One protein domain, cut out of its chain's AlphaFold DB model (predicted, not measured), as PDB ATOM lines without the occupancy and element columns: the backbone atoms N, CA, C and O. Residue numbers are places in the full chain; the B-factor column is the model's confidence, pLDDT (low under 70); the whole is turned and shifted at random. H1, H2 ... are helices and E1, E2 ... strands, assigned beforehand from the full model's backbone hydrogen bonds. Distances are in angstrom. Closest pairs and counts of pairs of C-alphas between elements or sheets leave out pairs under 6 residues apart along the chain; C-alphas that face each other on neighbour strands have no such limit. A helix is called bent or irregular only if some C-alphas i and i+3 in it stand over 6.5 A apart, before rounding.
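AT A GLANCE: This is residues 339 to 412 and 426 to 487 of the 1066 residues of the protein "Vacuolar membrane-associated protein IML1" of Vanrija humicola (UniProt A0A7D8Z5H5). Picture one strongly twisted sheet of five strands, with the long, kinked helix H2 running along one face and the short helix H1 standing up from the opposite face at one end. Beyond the edge strand E2, loops with the short helices H3 and H4 extend the body, and residues 343 to 344 pair in parallel with residues 403 to 404 of E2. The printed part has 136 residues, with four named helices and five named strands in the order H1 E1 H2 E2 H3 H4 E3 E4 E5; the sheet's order is E1 E5 E4 E3 E2, antiparallel throughout, and the class is mixed, helices and strands. The whole is compact, with a radius of gyration of the C-alphas of 15.3 A and spans of 45 by 37 by 34 A.

IN THESE COORDINATES: Start at C-alpha 339, at (134.625, 142.111, 132.965). Find C-alpha 350 at (130.519, 131.605, 161.237); there H1 begins and runs to residue 356. E1, residues 357 to 365, follows and is 26.1 A long. H2, residues 377 to 398, is 21.9 A long and irregular: C-alphas 382 and 385 are 9.4 A apart, and it has a kink of 122 degrees near residue 384. Next come E2, residues 402 to 404, H3, residues 435 to 438, and H4, residues 445 to 448. E3, residues 456 to 460, E4, residues 463 to 470, 22.5 A long, and E5, residues 475 to 483, 25.8 A long, follow; E5 ends at C-alpha 483, (133.967, 143.808, 158.334).

HOW THE PARTS SIT: Look first at E3, E4 and E5, a meander, each strand the antiparallel neighbour of the one before; E3 and E4 form a hairpin, as do E4 and E5. N 458 and O 465 are 2.8 A apart, and N 466 and O 479 are 2.8 A apart. Edge strand E1 is beside E5, with N 360 and O 480 at 2.9 A; edge strand E2 is beside E3, with N 404 and O 457 at 2.9 A. H2 and the sheet make two layers, a helix on one face of a sheet: H2 is over E5 and E4 at a height of 11.1 A, along the strands, and its closest C-alphas to E4 are those of Pro 385 and Phe 469, 6.8 A apart. H1 is on the opposite face and stands up from the sheet, rising 49 degrees; its closest C-alphas to E5 are those of His 356 and Arg 483, 5.7 A apart. H4 only grazes the sheet, and H3 is not on it. Every O i to N i+4 pair is within hydrogen-bond range in H1, 16 of 18 are in H2, and H3 and H4 are too short for such a pair.

THE WHOLE: The C-alphas farthest apart, those of Gln 381 and Tyr 487, are 48.0 A apart. Residues 413 to 425 are not printed, and C-alphas 412 and 426 are 13.5 A apart across the cut. The link from E1 to H2 is long. Mean pLDDT of the printed part is 80.5; residues 407 to 412 and 426 to 440 are under 70.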
ATOM      1  N   CYS A 339     135.609 141.634 131.996       85.06
ATOM      2  CA  CYS A 339     134.625 142.111 132.965       85.06
ATOM      3  C   CYS A 339     134.804 141.420 134.330       85.06
ATOM      4  O   CYS A 339     135.311 140.298 134.420       85.06
ATOM      5  N   LEU A 340     134.333 142.072 135.397       85.62
ATOM      6  CA  LEU A 340     134.245 141.467 136.726       85.62
ATOM      7  C   LEU A 340     133.332 140.218 136.681       85.62
ATOM      8  O   LEU A 340     132.214 140.321 136.170       85.62
ATOM      9  N   PRO A 341     133.745 139.053 137.220       85.75
ATOM     10  CA  PRO A 341     132.878 137.876 137.306       85.75
ATOM     11  C   PRO A 341     131.626 138.138 138.149       85.75
ATOM     12  O   PRO A 341     131.731 138.691 139.239       85.75
ATOM     13  N   LEU A 342     130.453 137.669 137.714       88.12
ATOM     14  CA  LEU A 342     129.204 137.818 138.483       88.12
ATOM     15  C   LEU A 342     129.149 136.956 139.758       88.12
ATOM     16  O   LEU A 342     128.272 137.161 140.593       88.12
ATOM     17  N   THR A 343     130.062 135.993 139.909       86.44
ATOM     18  CA  THR A 343     130.078 134.996 140.987       86.44
ATOM     19  C   THR A 343     131.425 134.930 141.703       86.44
ATOM     20  O   THR A 343     132.475 135.162 141.098       86.44
ATOM     21  N   THR A 344     131.395 134.523 142.970       81.75
ATOM     22  CA  THR A 344     132.542 134.077 143.770       81.75
ATOM     23  C   THR A 344     132.129 132.886 144.646       81.75
ATOM     24  O   THR A 344     130.945 132.695 144.916       81.75
ATOM     25  N   ASP A 345     133.097 132.082 145.080       73.94
ATOM     26  CA  ASP A 345     132.924 130.953 146.009       73.94
ATOM     27  C   ASP A 345     133.354 131.299 147.451       73.94
ATOM     28  O   ASP A 345     133.322 130.444 148.334       73.94
ATOM     29  N   PHE A 346     133.758 132.548 147.709       75.62
ATOM     30  CA  PHE A 346     134.232 132.979 149.022       75.62
ATOM     31  C   PHE A 346     133.079 133.365 149.957       75.62
ATOM     32  O   PHE A 346     132.403 134.372 149.737       75.62
ATOM     33  N   MET A 347     132.931 132.608 151.045       76.06
ATOM     34  CA  MET A 347     132.076 132.915 152.191       76.06
ATOM     35  C   MET A 347     132.918 132.817 153.478       76.06
ATOM     36  O   MET A 347     133.572 131.793 153.673       76.06
ATOM     37  N   PRO A 348     132.939 133.832 154.360       74.75
ATOM     38  CA  PRO A 348     133.589 133.707 155.662       74.75
ATOM     39  C   PRO A 348     132.919 132.641 156.541       74.75
ATOM     40  O   PRO A 348     131.728 132.350 156.389       74.75
ATOM     41  N   THR A 349     133.667 132.065 157.479       74.31
ATOM     42  CA  THR A 349     133.122 131.111 158.455       74.31
ATOM     43  C   THR A 349     132.216 131.809 159.478       74.31
ATOM     44  O   THR A 349     132.250 133.029 159.641       74.31
ATOM     45  N   ALA A 350     131.398 131.045 160.208       76.50
ATOM     46  CA  ALA A 350     130.519 131.605 161.237       76.50
ATOM     47  C   ALA A 350     131.320 132.288 162.365       76.50
ATOM     48  O   ALA A 350     130.919 133.335 162.870       76.50
ATOM     49  N   GLU A 351     132.489 131.735 162.694       75.81
ATOM     50  CA  GLU A 351     133.451 132.299 163.644       75.81
ATOM     51  C   GLU A 351     134.073 133.601 163.114       75.81
ATOM     52  O   GLU A 351     134.132 134.591 163.844       75.81
ATOM     53  N   GLU A 352     134.474 133.646 161.836       75.88
ATOM     54  CA  GLU A 352     134.969 134.869 161.186       75.88
ATOM     55  C   GLU A 352     133.900 135.973 161.171       75.88
ATOM     56  O   GLU A 352     134.225 137.132 161.423       75.88
ATOM     57  N   ILE A 353     132.628 135.630 160.924       80.88
ATOM     58  CA  ILE A 353     131.505 136.582 160.957       80.88
ATOM     59  C   ILE A 353     131.292 137.113 162.380       80.88
ATOM     60  O   ILE A 353     131.266 138.327 162.571       80.88
ATOM     61  N   ALA A 354     131.197 136.238 163.384       80.81
ATOM     62  CA  ALA A 354     130.966 136.645 164.773       80.81
ATOM     63  C   ALA A 354     132.106 137.515 165.344       80.81
ATOM     64  O   ALA A 354     131.862 138.472 166.081       80.81
ATOM     65  N   THR A 355     133.356 137.212 164.988       84.06
ATOM     66  CA  THR A 355     134.535 137.946 165.475       84.06
ATOM     67  C   THR A 355     134.786 139.236 164.693       84.06
ATOM     68  O   THR A 355     134.849 140.321 165.281       84.06
ATOM     69  N   HIS A 356     134.910 139.152 163.366       83.69
ATOM     70  CA  HIS A 356     135.440 140.228 162.527       83.69
ATOM     71  C   HIS A 356     134.386 141.066 161.799       83.69
ATOM     72  O   HIS A 356     134.770 142.038 161.146       83.69
ATOM     73  N   TYR A 357     133.096 140.737 161.887       86.19
ATOM     74  CA  TYR A 357     132.028 141.505 161.244       86.19
ATOM     75  C   TYR A 357     131.052 142.096 162.269       86.19
ATOM     76  O   TYR A 357     130.966 141.665 163.420       86.19
ATOM     77  N   GLU A 358     130.342 143.130 161.838       89.44
ATOM     78  CA  GLU A 358     129.193 143.734 162.509       89.44
ATOM     79  C   GLU A 358     127.958 143.453 161.655       89.44
ATOM     80  O   GLU A 358     128.019 143.523 160.424       89.44
ATOM     81  N   ALA A 359     126.860 143.056 162.297       88.88
ATOM     82  CA  ALA A 359     125.643 142.626 161.624       88.88
ATOM     83  C   ALA A 359     124.533 143.663 161.819       88.88
ATOM     84  O   ALA A 359     124.149 143.974 162.944       88.88
ATOM     85  N   HIS A 360     123.983 144.153 160.711       91.00
ATOM     86  CA  HIS A 360     122.811 145.024 160.690       91.00
ATOM     87  C   HIS A 360     121.699 144.359 159.880       91.00
ATOM     88  O   HIS A 360     121.972 143.737 158.853       91.00
ATOM     89  N   SER A 361     120.446 144.521 160.294       92.88
ATOM     90  CA  SER A 361     119.297 143.979 159.567       92.88
ATOM     91  C   SER A 361     118.139 144.962 159.493       92.88
ATOM     92  O   SER A 361     117.905 145.712 160.436       92.88
ATOM     93  N   TYR A 362     117.404 144.918 158.386       94.44
ATOM     94  CA  TYR A 362     116.107 145.570 158.233       94.44
ATOM     95  C   TYR A 362     115.188 144.692 157.378       94.44
ATOM     96  O   TYR A 362     115.660 143.983 156.487       94.44
ATOM     97  N   ASP A 363     113.890 144.756 157.652       93.88
ATOM     98  CA  ASP A 363     112.847 144.136 156.833       93.88
ATOM     99  C   ASP A 363     112.267 145.196 155.879       93.88
ATOM    100  O   ASP A 363     112.194 146.374 156.231       93.88
ATOM    101  N   ILE A 364     111.889 144.780 154.669       93.25
ATOM    102  CA  ILE A 364     111.233 145.600 153.636       93.25
ATOM    103  C   ILE A 364     109.920 144.913 153.260       93.25
ATOM    104  O   ILE A 364     109.932 143.707 152.992       93.25
ATOM    105  N   ALA A 365     108.797 145.632 153.249       91.56
ATOM    106  CA  ALA A 365     107.499 145.028 152.952       91.56
ATOM    107  C   ALA A 365     107.318 144.773 151.442       91.56
ATOM    108  O   ALA A 365     107.982 145.379 150.607       91.56
ATOM    109  N   CYS A 366     106.443 143.838 151.066       88.44
ATOM    110  CA  CYS A 366     106.162 143.506 149.664       88.44
ATOM    111  C   CYS A 366     104.649 143.399 149.425       88.44
ATOM    112  O   CYS A 366     104.108 142.299 149.304       88.44
ATOM    113  N   PHE A 367     103.962 144.543 149.357       86.94
ATOM    114  CA  PHE A 367     102.508 144.591 149.175       86.94
ATOM    115  C   PHE A 367     102.092 144.724 147.687       86.94
ATOM    116  O   PHE A 367     102.679 145.532 146.963       86.94
ATOM    117  N   PRO A 368     101.083 143.967 147.194       81.56
ATOM    118  CA  PRO A 368     100.673 143.989 145.779       81.56
ATOM    119  C   PRO A 368     100.105 145.309 145.237       81.56
ATOM    120  O   PRO A 368     100.033 145.476 144.020       81.56
ATOM    121  N   ASP A 369      99.686 146.231 146.099       82.19
ATOM    122  CA  ASP A 369      99.235 147.584 145.751       82.19
ATOM    123  C   ASP A 369     100.401 148.571 145.554       82.19
ATOM    124  O   ASP A 369     100.255 149.562 144.836       82.19
ATOM    125  N   GLN A 370     101.578 148.281 146.117       81.06
ATOM    126  CA  GLN A 370     102.733 149.186 146.167       81.06
ATOM    127  C   GLN A 370     103.807 148.845 145.120       81.06
ATOM    128  O   GLN A 370     104.996 148.980 145.363       81.06
ATOM    129  N   VAL A 371     103.432 148.403 143.914       82.62
ATOM    130  CA  VAL A 371     104.432 148.039 142.888       82.62
ATOM    131  C   VAL A 371     105.218 149.274 142.410       82.62
ATOM    132  O   VAL A 371     104.676 150.153 141.735       82.62
ATOM    133  N   SER A 372     106.514 149.317 142.736       88.44
ATOM    134  CA  SER A 372     107.461 150.337 142.262       88.44
ATOM    135  C   SER A 372     107.606 150.343 140.740       88.44
ATOM    136  O   SER A 372     107.590 149.298 140.094       88.44
ATOM    137  N   PHE A 373     107.889 151.518 140.171       90.06
ATOM    138  CA  PHE A 373     108.267 151.669 138.765       90.06
ATOM    139  C   PHE A 373     109.557 150.924 138.387       90.06
ATOM    140  O   PHE A 373     109.753 150.604 137.215       90.06
ATOM    141  N   LEU A 374     110.419 150.605 139.360       92.12
ATOM    142  CA  LEU A 374     111.627 149.792 139.156       92.12
ATOM    143  C   LEU A 374     111.335 148.292 138.966       92.12
ATOM    144  O   LEU A 374     112.228 147.540 138.575       92.12
ATOM    145  N   VAL A 375     110.103 147.843 139.225       91.00
ATOM    146  CA  VAL A 375     109.677 146.443 139.116       91.00
ATOM    147  C   VAL A 375     108.607 146.325 138.029       91.00
ATOM    148  O   VAL A 375     107.695 147.143 137.930       91.00
ATOM    149  N   ARG A 376     108.694 145.300 137.173       89.12
ATOM    150  CA  ARG A 376     107.690 145.123 136.115       89.12
ATOM    151  C   ARG A 376     106.344 144.675 136.698       89.12
ATOM    152  O   ARG A 376     106.331 143.691 137.441       89.12
ATOM    153  N   PRO A 377     105.209 145.260 136.270       86.94
ATOM    154  CA  PRO A 377     103.886 144.811 136.701       86.94
ATOM    155  C   PRO A 377     103.570 143.344 136.363       86.94
ATOM    156  O   PRO A 377     102.927 142.670 137.158       86.94
ATOM    157  N   ASP A 378     104.040 142.822 135.223       88.62
ATOM    158  CA  ASP A 378     103.808 141.419 134.833       88.62
ATOM    159  C   ASP A 378     104.640 140.429 135.673       88.62
ATOM    160  O   ASP A 378     104.115 139.419 136.137       88.62
ATOM    161  N   ALA A 379     105.906 140.743 135.959       87.81
ATOM    162  CA  ALA A 379     106.729 139.966 136.885       87.81
ATOM    163  C   ALA A 379     106.178 140.007 138.324       87.81
ATOM    164  O   ALA A 379     106.140 138.973 138.994       87.81
ATOM    165  N   ALA A 380     105.704 141.174 138.777       88.12
ATOM    166  CA  ALA A 380     105.083 141.349 140.089       88.12
ATOM    167  C   ALA A 380     103.788 140.530 140.242       88.12
ATOM    168  O   ALA A 380     103.592 139.881 141.266       88.12
ATOM    169  N   GLN A 381     102.942 140.490 139.205       87.38
ATOM    170  CA  GLN A 381     101.722 139.671 139.181       87.38
ATOM    171  C   GLN A 381     101.996 138.159 139.236       87.38
ATOM    172  O   GLN A 381     101.152 137.411 139.721       87.38
ATOM    173  N   ILE A 382     103.156 137.699 138.751       89.12
ATOM    174  CA  ILE A 382     103.549 136.283 138.803       89.12
ATOM    175  C   ILE A 382     104.154 135.929 140.169       89.12
ATOM    176  O   ILE A 382     103.787 134.913 140.755       89.12
ATOM    177  N   ASN A 383     105.111 136.727 140.658       89.69
ATOM    178  CA  ASN A 383     105.760 136.534 141.956       89.69
ATOM    179  C   ASN A 383     106.449 137.841 142.399       89.69
ATOM    180  O   ASN A 383     107.629 138.060 142.109       89.69
ATOM    181  N   LEU A 384     105.708 138.709 143.098       90.31
ATOM    182  CA  LEU A 384     106.205 139.991 143.614       90.31
ATOM    183  C   LEU A 384     107.484 139.853 144.466       90.31
ATOM    184  O   LEU A 384     108.450 140.544 144.137       90.31
ATOM    185  N   PRO A 385     107.574 138.954 145.472       90.50
ATOM    186  CA  PRO A 385     108.808 138.754 146.235       90.50
ATOM    187  C   PRO A 385     110.027 138.439 145.362       90.50
ATOM    188  O   PRO A 385     111.085 139.041 145.533       90.50
ATOM    189  N   LEU A 386     109.882 137.549 144.375       90.50
ATOM    190  CA  LEU A 386     110.965 137.210 143.450       90.50
ATOM    191  C   LEU A 386     111.329 138.385 142.533       90.50
ATOM    192  O   LEU A 386     112.508 138.582 142.240       90.50
ATOM    193  N   ALA A 387     110.347 139.168 142.081       91.75
ATOM    194  CA  ALA A 387     110.580 140.346 141.250       91.75
ATOM    195  C   ALA A 387     111.336 141.448 142.022       91.75
ATOM    196  O   ALA A 387     112.324 141.980 141.515       91.75
ATOM    197  N   VAL A 388     110.944 141.708 143.275       92.69
ATOM    198  CA  VAL A 388     111.621 142.638 144.195       92.69
ATOM    199  C   VAL A 388     113.035 142.144 144.525       92.69
ATOM    200  O   VAL A 388     114.001 142.869 144.288       92.69
ATOM    201  N   MET A 389     113.206 140.888 144.959       91.88
ATOM    202  CA  MET A 389     114.530 140.321 145.272       91.88
ATOM    203  C   MET A 389     115.478 140.310 144.062       91.88
ATOM    204  O   MET A 389     116.682 140.529 144.228       91.88
ATOM    205  N   ARG A 390     114.963 140.096 142.842       91.81
ATOM    206  CA  ARG A 390     115.752 140.195 141.600       91.81
ATOM    207  C   ARG A 390     116.279 141.605 141.362       91.81
ATOM    208  O   ARG A 390     117.448 141.735 141.011       91.81
ATOM    209  N   GLU A 391     115.477 142.646 141.581       92.75
ATOM    210  CA  GLU A 391     115.935 144.030 141.399       92.75
ATOM    211  C   GLU A 391     116.831 144.503 142.557       92.75
ATOM    212  O   GLU A 391     117.867 145.124 142.320       92.75
ATOM    213  N   MET A 392     116.551 144.095 143.801       93.38
ATOM    214  CA  MET A 392     117.470 144.290 144.935       93.38
ATOM    215  C   MET A 392     118.849 143.669 144.661       93.38
ATOM    216  O   MET A 392     119.880 144.254 145.016       93.38
ATOM    217  N   ALA A 393     118.891 142.495 144.020       92.62
ATOM    218  CA  ALA A 393     120.128 141.859 143.580       92.62
ATOM    219  C   ALA A 393     120.763 142.592 142.383       92.62
ATOM    220  O   ALA A 393     121.963 142.869 142.427       92.62
ATOM    221  N   SER A 394     119.991 142.966 141.354       91.38
ATOM    222  CA  SER A 394     120.494 143.668 140.158       91.38
ATOM    223  C   SER A 394     121.194 144.985 140.531       91.38
ATOM    224  O   SER A 394     122.310 145.251 140.074       91.38
ATOM    225  N   GLN A 395     120.612 145.749 141.461       90.75
ATOM    226  CA  GLN A 395     121.176 147.008 141.945       90.75
ATOM    227  C   GLN A 395     122.388 146.819 142.861       90.75
ATOM    228  O   GLN A 395     123.216 147.716 142.992       90.75
ATOM    229  N   ARG A 396     122.564 145.642 143.469       91.00
ATOM    230  CA  ARG A 396     123.814 145.299 144.162       91.00
ATOM    231  C   ARG A 396     124.904 144.927 143.149       91.00
ATOM    232  O   ARG A 396     126.029 145.412 143.277       91.00
ATOM    233  N   LEU A 397     124.580 144.160 142.101       90.06
ATOM    234  CA  LEU A 397     125.517 143.845 141.009       90.06
ATOM    235  C   LEU A 397     126.005 145.110 140.276       90.06
ATOM    236  O   LEU A 397     127.200 145.225 140.001       90.06
ATOM    237  N   SER A 398     125.128 146.092 140.022       87.06
ATOM    238  CA  SER A 398     125.500 147.371 139.382       87.06
ATOM    239  C   SER A 398     126.496 148.193 140.219       87.06
ATOM    240  O   SER A 398     127.331 148.919 139.675       87.06
ATOM    241  N   GLN A 399     126.486 148.008 141.544       85.44
ATOM    242  CA  GLN A 399     127.466 148.564 142.484       85.44
ATOM    243  C   GLN A 399     128.666 147.626 142.735       85.44
ATOM    244  O   GLN A 399     129.444 147.836 143.665       85.44
ATOM    245  N   ASN A 400     128.899 146.661 141.839       86.69
ATOM    246  CA  ASN A 400     129.993 145.683 141.827       86.69
ATOM    247  C   ASN A 400     129.911 144.548 142.870       86.69
ATOM    248  O   ASN A 400     130.928 143.882 143.100       86.69
ATOM    249  N   PHE A 401     128.762 144.282 143.497       89.62
ATOM    250  CA  PHE A 401     128.621 143.033 144.255       89.62
ATOM    251  C   PHE A 401     128.705 141.814 143.321       89.62
ATOM    252  O   PHE A 401     128.466 141.907 142.119       89.62
ATOM    253  N   GLN A 402     129.052 140.662 143.889       89.56
ATOM    254  CA  GLN A 402     129.135 139.374 143.201       89.56
ATOM    255  C   GLN A 402     128.338 138.348 144.009       89.56
ATOM    256  O   GLN A 402     128.422 138.351 145.239       89.56
ATOM    257  N   PHE A 403     127.570 137.479 143.351       89.69
ATOM    258  CA  PHE A 403     126.855 136.403 144.040       89.69
ATOM    259  C   PHE A 403     127.845 135.437 144.688       89.69
ATOM    260  O   PHE A 403     128.814 135.022 144.050       89.69
ATOM    261  N   ILE A 404     127.577 135.051 145.932       85.81
ATOM    262  CA  ILE A 404     128.258 133.926 146.571       85.81
ATOM    263  C   ILE A 404     127.498 132.660 146.163       85.81
ATOM    264  O   ILE A 404     126.299 132.548 146.417       85.81
ATOM    265  N   VAL A 405     128.178 131.733 145.492       82.00
ATOM    266  CA  VAL A 405     127.606 130.470 144.995       82.00
ATOM    267  C   VAL A 405     128.527 129.306 145.329       82.00
ATOM    268  O   VAL A 405     129.745 129.477 145.417       82.00
ATOM    269  N   LEU A 406     127.973 128.102 145.478       74.50
ATOM    270  CA  LEU A 406     128.810 126.912 145.635       74.50
ATOM    271  C   LEU A 406     129.505 126.573 144.298       74.50
ATOM    272  O   LEU A 406     128.902 126.746 143.229       74.50
ATOM    273  N   PRO A 407     130.754 126.062 144.319       67.69
ATOM    274  CA  PRO A 407     131.467 125.653 143.111       67.69
ATOM    275  C   PRO A 407     130.628 124.712 142.239       67.69
ATOM    276  O   PRO A 407     129.977 123.810 142.760       67.69
ATOM    277  N   HIS A 408     130.679 124.867 140.912       61.62
ATOM    278  CA  HIS A 408     129.840 124.079 139.989       61.62
ATOM    279  C   HIS A 408     130.125 122.567 140.031       61.62
ATOM    280  O   HIS A 408     129.293 121.779 139.604       61.62
ATOM    281  N   ASN A 409     131.276 122.159 140.576       55.91
ATOM    282  CA  ASN A 409     131.639 120.756 140.778       55.91
ATOM    283  C   ASN A 409     131.046 120.162 142.076       55.91
ATOM    284  O   ASN A 409     131.308 119.001 142.381       55.91
ATOM    285  N   SER A 410     130.267 120.934 142.843       58.00
ATOM    286  CA  SER A 410     129.567 120.482 144.057       58.00
ATOM    287  C   SER A 410     128.328 119.656 143.690       58.00
ATOM    288  O   SER A 410     127.202 120.028 144.018       58.00
ATOM    289  N   ASN A 411     128.533 118.547 142.975       47.94
ATOM    290  CA  ASN A 411     127.487 117.589 142.620       47.94
ATOM    291  C   ASN A 411     127.014 116.849 143.878       47.94
ATOM    292  O   ASN A 411     127.422 115.724 144.150       47.94
ATOM    293  N   LEU A 412     126.135 117.495 144.641       52.94
ATOM    294  CA  LEU A 412     125.486 116.954 145.836       52.94
ATOM    295  C   LEU A 412     124.311 116.036 145.456       52.94
ATOM    296  O   LEU A 412     123.210 116.171 145.979       52.94
ATOM    297  N   ALA A 426     137.624 120.470 150.449       43.19
ATOM    298  CA  ALA A 426     137.208 121.854 150.271       43.19
ATOM    299  C   ALA A 426     138.192 122.815 150.972       43.19
ATOM    300  O   ALA A 426     138.741 122.486 152.030       43.19
ATOM    301  N   PRO A 427     138.418 124.030 150.435       44.56
ATOM    302  CA  PRO A 427     139.111 125.070 151.187       44.56
ATOM    303  C   PRO A 427     138.342 125.369 152.482       44.56
ATOM    304  O   PRO A 427     137.113 125.402 152.478       44.56
ATOM    305  N   ARG A 428     139.065 125.657 153.574       45.31
ATOM    306  CA  ARG A 428     138.524 125.876 154.940       45.31
ATOM    307  C   ARG A 428     137.511 127.034 155.083       45.31
ATOM    308  O   ARG A 428     137.000 127.263 156.171       45.31
ATOM    309  N   ASN A 429     137.207 127.742 153.997       46.00
ATOM    310  CA  ASN A 429     136.302 128.887 153.903       46.00
ATOM    311  C   ASN A 429     134.964 128.512 153.221       46.00
ATOM    312  O   ASN A 429     134.429 129.288 152.433       46.00
ATOM    313  N   LEU A 430     134.449 127.297 153.452       50.19
ATOM    314  CA  LEU A 430     133.133 126.858 152.972       50.19
ATOM    315  C   LEU A 430     132.364 126.151 154.097       50.19
ATOM    316  O   LEU A 430     132.672 125.020 154.471       50.19
ATOM    317  N   LEU A 431     131.328 126.818 154.618       47.97
ATOM    318  CA  LEU A 431     130.394 126.273 155.610       47.97
ATOM    319  C   LEU A 431     129.477 125.210 154.982       47.97
ATOM    320  O   LEU A 431     128.318 125.470 154.650       47.97
ATOM    321  N   LEU A 432     129.974 123.982 154.845       44.66
ATOM    322  CA  LEU A 432     129.199 122.874 154.273       44.66
ATOM    323  C   LEU A 432     128.043 122.388 155.181       44.66
ATOM    324  O   LEU A 432     127.218 121.598 154.737       44.66
ATOM    325  N   GLY A 433     127.955 122.873 156.429       37.41
ATOM    326  CA  GLY A 433     127.017 122.388 157.454       37.41
ATOM    327  C   GLY A 433     125.534 122.759 157.289       37.41
ATOM    328  O   GLY A 433     124.695 122.034 157.808       37.41
ATOM    329  N   ASP A 434     125.194 123.843 156.577       41.91
ATOM    330  CA  ASP A 434     123.788 124.286 156.368       41.91
ATOM    331  C   ASP A 434     123.512 124.818 154.938       41.91
ATOM    332  O   ASP A 434     122.415 125.260 154.591       41.91
ATOM    333  N   SER A 435     124.520 124.780 154.056       50.50
ATOM    334  CA  SER A 435     124.504 125.545 152.799       50.50
ATOM    335  C   SER A 435     123.322 125.232 151.866       50.50
ATOM    336  O   SER A 435     122.758 126.153 151.276       50.50
ATOM    337  N   THR A 436     122.908 123.968 151.724       49.47
ATOM    338  CA  THR A 436     121.940 123.562 150.682       49.47
ATOM    339  C   THR A 436     120.469 123.720 151.049       49.47
ATOM    340  O   THR A 436     119.649 123.864 150.144       49.47
ATOM    341  N   LYS A 437     120.118 123.706 152.340       43.09
ATOM    342  CA  LYS A 437     118.726 123.866 152.800       43.09
ATOM    343  C   LYS A 437     118.374 125.316 153.151       43.09
ATOM    344  O   LYS A 437     117.198 125.658 153.136       43.09
ATOM    345  N   SER A 438     119.379 126.156 153.425       50.00
ATOM    346  CA  SER A 438     119.200 127.463 154.081       50.00
ATOM    347  C   SER A 438     119.728 128.677 153.287       50.00
ATOM    348  O   SER A 438     119.420 129.822 153.639       50.00
ATOM    349  N   GLY A 439     120.464 128.492 152.170       62.31
ATOM    350  CA  GLY A 439     120.641 129.614 151.227       62.31
ATOM    351  C   GLY A 439     121.799 129.684 150.224       62.31
ATOM    352  O   GLY A 439     121.893 130.706 149.553       62.31
ATOM    353  N   LEU A 440     122.686 128.699 150.075       68.50
ATOM    354  CA  LEU A 440     123.743 128.743 149.050       68.50
ATOM    355  C   LEU A 440     123.443 127.751 147.919       68.50
ATOM    356  O   LEU A 440     123.593 126.538 148.058       68.50
ATOM    357  N   ARG A 441     122.995 128.285 146.773       72.12
ATOM    358  CA  ARG A 441     122.690 127.498 145.568       72.12
ATOM    359  C   ARG A 441     123.986 126.982 144.915       72.12
ATOM    360  O   ARG A 441     125.004 127.677 144.884       72.12
ATOM    361  N   VAL A 442     123.926 125.774 144.353       70.25
ATOM    362  CA  VAL A 442     124.968 125.216 143.474       70.25
ATOM    363  C   VAL A 442     124.765 125.739 142.052       70.25
ATOM    364  O   VAL A 442     123.636 125.783 141.570       70.25
ATOM    365  N   GLY A 443     125.856 126.096 141.370       70.31
ATOM    366  CA  GLY A 443     125.840 126.462 139.952       70.31
ATOM    367  C   GLY A 443     126.059 127.953 139.691       70.31
ATOM    368  O   GLY A 443     126.750 128.641 140.443       70.31
ATOM    369  N   GLY A 444     125.547 128.432 138.557       73.19
ATOM    370  CA  GLY A 444     125.777 129.794 138.070       73.19
ATOM    371  C   GLY A 444     124.863 130.848 138.701       73.19
ATOM    372  O   GLY A 444     123.873 130.535 139.355       73.19
ATOM    373  N   ALA A 445     125.145 132.125 138.418       77.31
ATOM    374  CA  ALA A 445     124.314 133.260 138.842       77.31
ATOM    375  C   ALA A 445     122.828 133.133 138.436       77.31
ATOM    376  O   ALA A 445     121.954 133.655 139.124       77.31
ATOM    377  N   SER A 446     122.533 132.403 137.352       79.56
ATOM    378  CA  SER A 446     121.169 132.080 136.912       79.56
ATOM    379  C   SER A 446     120.368 131.283 137.939       79.56
ATOM    380  O   SER A 446     119.159 131.466 138.029       79.56
ATOM    381  N   GLU A 447     121.017 130.408 138.711       80.12
ATOM    382  CA  GLU A 447     120.366 129.513 139.674       80.12
ATOM    383  C   GLU A 447     119.897 130.264 140.923       80.12
ATOM    384  O   GLU A 447     118.857 129.945 141.497       80.12
ATOM    385  N   VAL A 448     120.633 131.314 141.296       80.94
ATOM    386  CA  VAL A 448     120.358 132.168 142.459       80.94
ATOM    387  C   VAL A 448     119.036 132.930 142.313       80.94
ATOM    388  O   VAL A 448     118.362 133.183 143.304       80.94
ATOM    389  N   LEU A 449     118.640 133.267 141.080       83.75
ATOM    390  CA  LEU A 449     117.474 134.107 140.785       83.75
ATOM    391  C   LEU A 449     116.243 133.327 140.285       83.75
ATOM    392  O   LEU A 449     115.296 133.943 139.786       83.75
ATOM    393  N   LYS A 450     116.224 131.989 140.377       82.75
ATOM    394  CA  LYS A 450     115.087 131.177 139.894       82.75
ATOM    395  C   LYS A 450     113.841 131.265 140.771       82.75
ATOM    396  O   LYS A 450     112.744 131.238 140.224       82.75
ATOM    397  N   ASP A 451     114.012 131.362 142.086       79.50
ATOM    398  CA  ASP A 451     112.942 131.211 143.075       79.50
ATOM    399  C   ASP A 451     113.285 131.962 144.377       79.50
ATOM    400  O   ASP A 451     114.452 132.017 144.770       79.50
ATOM    401  N   ALA A 452     112.269 132.517 145.045       79.38
ATOM    402  CA  ALA A 452     112.384 133.308 146.275       79.38
ATOM    403  C   ALA A 452     112.525 132.451 147.552       79.38
ATOM    404  O   ALA A 452     112.811 132.987 148.619       79.38
ATOM    405  N   SER A 453     112.363 131.125 147.453       73.44
ATOM    406  CA  SER A 453     112.433 130.167 148.577       73.44
ATOM    407  C   SER A 453     113.775 130.068 149.318       73.44
ATOM    408  O   SER A 453     113.867 129.350 150.311       73.44
ATOM    409  N   GLY A 454     114.835 130.719 148.835       76.81
ATOM    410  CA  GLY A 454     116.180 130.604 149.396       76.81
ATOM    411  C   GLY A 454     116.856 131.956 149.558       76.81
ATOM    412  O   GLY A 454     116.508 132.922 148.882       76.81
ATOM    413  N   ALA A 455     117.855 132.019 150.440       84.06
ATOM    414  CA  ALA A 455     118.642 133.233 150.590       84.06
ATOM    415  C   ALA A 455     119.423 133.569 149.309       84.06
ATOM    416  O   ALA A 455     119.905 132.686 148.599       84.06
ATOM    417  N   ILE A 456     119.607 134.863 149.056       89.31
ATOM    418  CA  ILE A 456     120.538 135.382 148.056       89.31
ATOM    419  C   ILE A 456     121.709 136.012 148.806       89.31
ATOM    420  O   ILE A 456     121.546 137.051 149.446       89.31
ATOM    421  N   TYR A 457     122.890 135.403 148.706       88.75
ATOM    422  CA  TYR A 457     124.129 135.963 149.242       88.75
ATOM    423  C   TYR A 457     124.895 136.730 148.159       88.75
ATOM    424  O   TYR A 457     125.175 136.207 147.079       88.75
ATOM    425  N   LEU A 458     125.275 137.970 148.462       91.00
ATOM    426  CA  LEU A 458     126.105 138.829 147.618       91.00
ATOM    427  C   LEU A 458     127.272 139.396 148.434       91.00
ATOM    428  O   LEU A 458     127.081 139.801 149.578       91.00
ATOM    429  N   SER A 459     128.464 139.514 147.845       87.12
ATOM    430  CA  SER A 459     129.630 140.139 148.489       87.12
ATOM    431  C   SER A 459     130.225 141.292 147.681       87.12
ATOM    432  O   SER A 459     130.296 141.248 146.452       87.12
ATOM    433  N   TRP A 460     130.722 142.309 148.388       85.69
ATOM    434  CA  TRP A 460     131.665 143.291 147.862       85.69
ATOM    435  C   TRP A 460     132.755 143.590 148.901       85.69
ATOM    436  O   TRP A 460     132.598 144.400 149.812       85.69
ATOM    437  N   SER A 461     133.909 142.938 148.724       78.25
ATOM    438  CA  SER A 461     135.102 143.078 149.570       78.25
ATOM    439  C   SER A 461     134.860 142.801 151.064       78.25
ATOM    440  O   SER A 461     134.912 141.643 151.469       78.25
ATOM    441  N   ASN A 462     134.608 143.839 151.866       80.94
ATOM    442  CA  ASN A 462     134.377 143.763 153.310       80.94
ATOM    443  C   ASN A 462     132.884 143.675 153.678       80.94
ATOM    444  O   ASN A 462     132.571 143.524 154.854       80.94
ATOM    445  N   HIS A 463     131.972 143.780 152.704       85.69
ATOM    446  CA  HIS A 463     130.524 143.790 152.925       85.69
ATOM    447  C   HIS A 463     129.901 142.529 152.321       85.69
ATOM    448  O   HIS A 463     130.193 142.175 151.175       85.69
ATOM    449  N   ILE A 464     129.027 141.866 153.076       88.06
ATOM    450  CA  ILE A 464     128.230 140.721 152.623       88.06
ATOM    451  C   ILE A 464     126.763 141.018 152.909       88.06
ATOM    452  O   ILE A 464     126.394 141.325 154.039       88.06
ATOM    453  N   HIS A 465     125.927 140.943 151.880       91.25
ATOM    454  CA  HIS A 465     124.486 141.139 151.966       91.25
ATOM    455  C   HIS A 465     123.784 139.794 151.742       91.25
ATOM    456  O   HIS A 465     124.027 139.133 150.733       91.25
ATOM    457  N   ARG A 466     122.901 139.409 152.665       91.06
ATOM    458  CA  ARG A 466     121.984 138.269 152.548       91.06
ATOM    459  C   ARG A 466     120.565 138.813 152.409       91.06
ATOM    460  O   ARG A 466     120.129 139.584 153.261       91.06
ATOM    461  N   LEU A 467     119.861 138.415 151.354       92.56
ATOM    462  CA  LEU A 467     118.441 138.717 151.147       92.56
ATOM    463  C   LEU A 467     117.635 137.436 151.378       92.56
ATOM    464  O   LEU A 467     117.970 136.411 150.788       92.56
ATOM    465  N   THR A 468     116.589 137.479 152.197       90.88
ATOM    466  CA  THR A 468     115.691 136.339 152.465       90.88
ATOM    467  C   THR A 468     114.251 136.822 152.532       90.88
ATOM    468  O   THR A 468     113.961 137.728 153.306       90.88
ATOM    469  N   PHE A 469     113.348 136.214 151.764       90.75
ATOM    470  CA  PHE A 469     111.916 136.472 151.895       90.75
ATOM    471  C   PHE A 469     111.311 135.645 153.036       90.75
ATOM    472  O   PHE A 469     111.591 134.453 153.150       90.75
ATOM    473  N   ASP A 470     110.470 136.278 153.853       90.25
ATOM    474  CA  ASP A 470     109.658 135.647 154.892       90.25
ATOM    475  C   ASP A 470     108.184 135.617 154.436       90.25
ATOM    476  O   ASP A 470     107.505 136.651 154.469       90.25
ATOM    477  N   PRO A 471     107.650 134.447 154.024       87.94
ATOM    478  CA  PRO A 471     106.259 134.316 153.600       87.94
ATOM    479  C   PRO A 471     105.230 134.583 154.706       87.94
ATOM    480  O   PRO A 471     104.072 134.843 154.382       87.94
ATOM    481  N   SER A 472     105.610 134.518 155.987       89.19
ATOM    482  CA  SER A 472     104.692 134.784 157.103       89.19
ATOM    483  C   SER A 472     104.469 136.284 157.321       89.19
ATOM    484  O   SER A 472     103.350 136.702 157.606       89.19
ATOM    485  N   LYS A 473     105.513 137.093 157.105       87.75
ATOM    486  CA  LYS A 473     105.471 138.564 157.171       87.75
ATOM    487  C   LYS A 473     105.127 139.245 155.843       87.75
ATOM    488  O   LYS A 473     104.792 140.424 155.849       87.75
ATOM    489  N   GLN A 474     105.280 138.542 154.715       90.31
ATOM    490  CA  GLN A 474     105.307 139.132 153.366       90.31
ATOM    491  C   GLN A 474     106.387 140.226 153.218       90.31
ATOM    492  O   GLN A 474     106.175 141.259 152.582       90.31
ATOM    493  N   SER A 475     107.573 139.987 153.794       93.00
ATOM    494  CA  SER A 475     108.695 140.937 153.795       93.00
ATOM    495  C   SER A 475     110.010 140.299 153.351       93.00
ATOM    496  O   SER A 475     110.282 139.140 153.673       93.00
ATOM    497  N   VAL A 476     110.877 141.063 152.687       93.19
ATOM    498  CA  VAL A 476     112.275 140.676 152.450       93.19
ATOM    499  C   VAL A 476     113.143 141.201 153.592       93.19
ATOM    500  O   VAL A 476     113.373 142.403 153.713       93.19
ATOM    501  N   THR A 477     113.667 140.289 154.409       94.06
ATOM    502  CA  THR A 477     114.717 140.579 155.388       94.06
ATOM    503  C   THR A 477     116.054 140.749 154.672       94.06
ATOM    504  O   THR A 477     116.500 139.870 153.926       94.06
ATOM    505  N   VAL A 478     116.728 141.866 154.939       94.19
ATOM    506  CA  VAL A 478     118.073 142.176 154.449       94.19
ATOM    507  C   VAL A 478     119.040 142.150 155.626       94.19
ATOM    508  O   VAL A 478     118.996 143.029 156.482       94.19
ATOM    509  N   GLN A 479     119.947 141.171 155.660       91.81
ATOM    510  CA  GLN A 479     121.055 141.129 156.623       91.81
ATOM    511  C   GLN A 479     122.344 141.618 155.951       91.81
ATOM    512  O   GLN A 479     122.668 141.217 154.831       91.81
ATOM    513  N   ARG A 480     123.083 142.497 156.628       90.88
ATOM    514  CA  ARG A 480     124.310 143.138 156.142       90.88
ATOM    515  C   ARG A 480     125.423 142.899 157.153       90.88
ATOM    516  O   ARG A 480     125.349 143.397 158.271       90.88
ATOM    517  N   PHE A 481     126.443 142.159 156.741       88.12
ATOM    518  CA  PHE A 481     127.648 141.906 157.521       88.12
ATOM    519  C   PHE A 481     128.759 142.818 157.001       88.12
ATOM    520  O   PHE A 481     129.148 142.712 155.835       88.12
ATOM    521  N   VAL A 482     129.269 143.707 157.850       87.81
ATOM    522  CA  VAL A 482     130.317 144.686 157.521       87.81
ATOM    523  C   VAL A 482     131.576 144.360 158.313       87.81
ATOM    524  O   VAL A 482     131.523 144.244 159.534       87.81
ATOM    525  N   ARG A 483     132.719 144.170 157.646       85.12
ATOM    526  CA  ARG A 483     133.967 143.808 158.334       85.12
ATOM    527  C   ARG A 483     134.521 144.994 159.129       85.12
ATOM    528  O   ARG A 483     134.759 146.061 158.562       85.12
ATOM    529  N   LYS A 484     134.810 144.764 160.410       84.94
ATOM    530  CA  LYS A 484     135.460 145.708 161.328       84.94
ATOM    531  C   LYS A 484     136.787 146.187 160.734       84.94
ATOM    532  O   LYS A 484     137.591 145.382 160.254       84.94
ATOM    533  N   THR A 485     137.020 147.500 160.746       79.81
ATOM    534  CA  THR A 485     138.248 148.111 160.214       79.81
ATOM    535  C   THR A 485     139.110 148.644 161.355       79.81
ATOM    536  O   THR A 485     138.698 149.511 162.113       79.81
ATOM    537  N   HIS A 486     140.326 148.104 161.478       78.81
ATOM    538  CA  HIS A 486     141.272 148.414 162.562       78.81
ATOM    539  C   HIS A 486     142.418 149.343 162.111       78.81
ATOM    540  O   HIS A 486     143.477 149.383 162.731       78.81
ATOM    541  N   TYR A 487     142.236 150.057 161.000       80.81
ATOM    542  CA  TYR A 487     143.213 150.973 160.409       80.81
ATOM    543  C   TYR A 487     142.532 152.275 159.984       80.81
ATOM    544  O   TYR A 487     141.327 152.297 159.736       80.81
TER     545      TYR A 487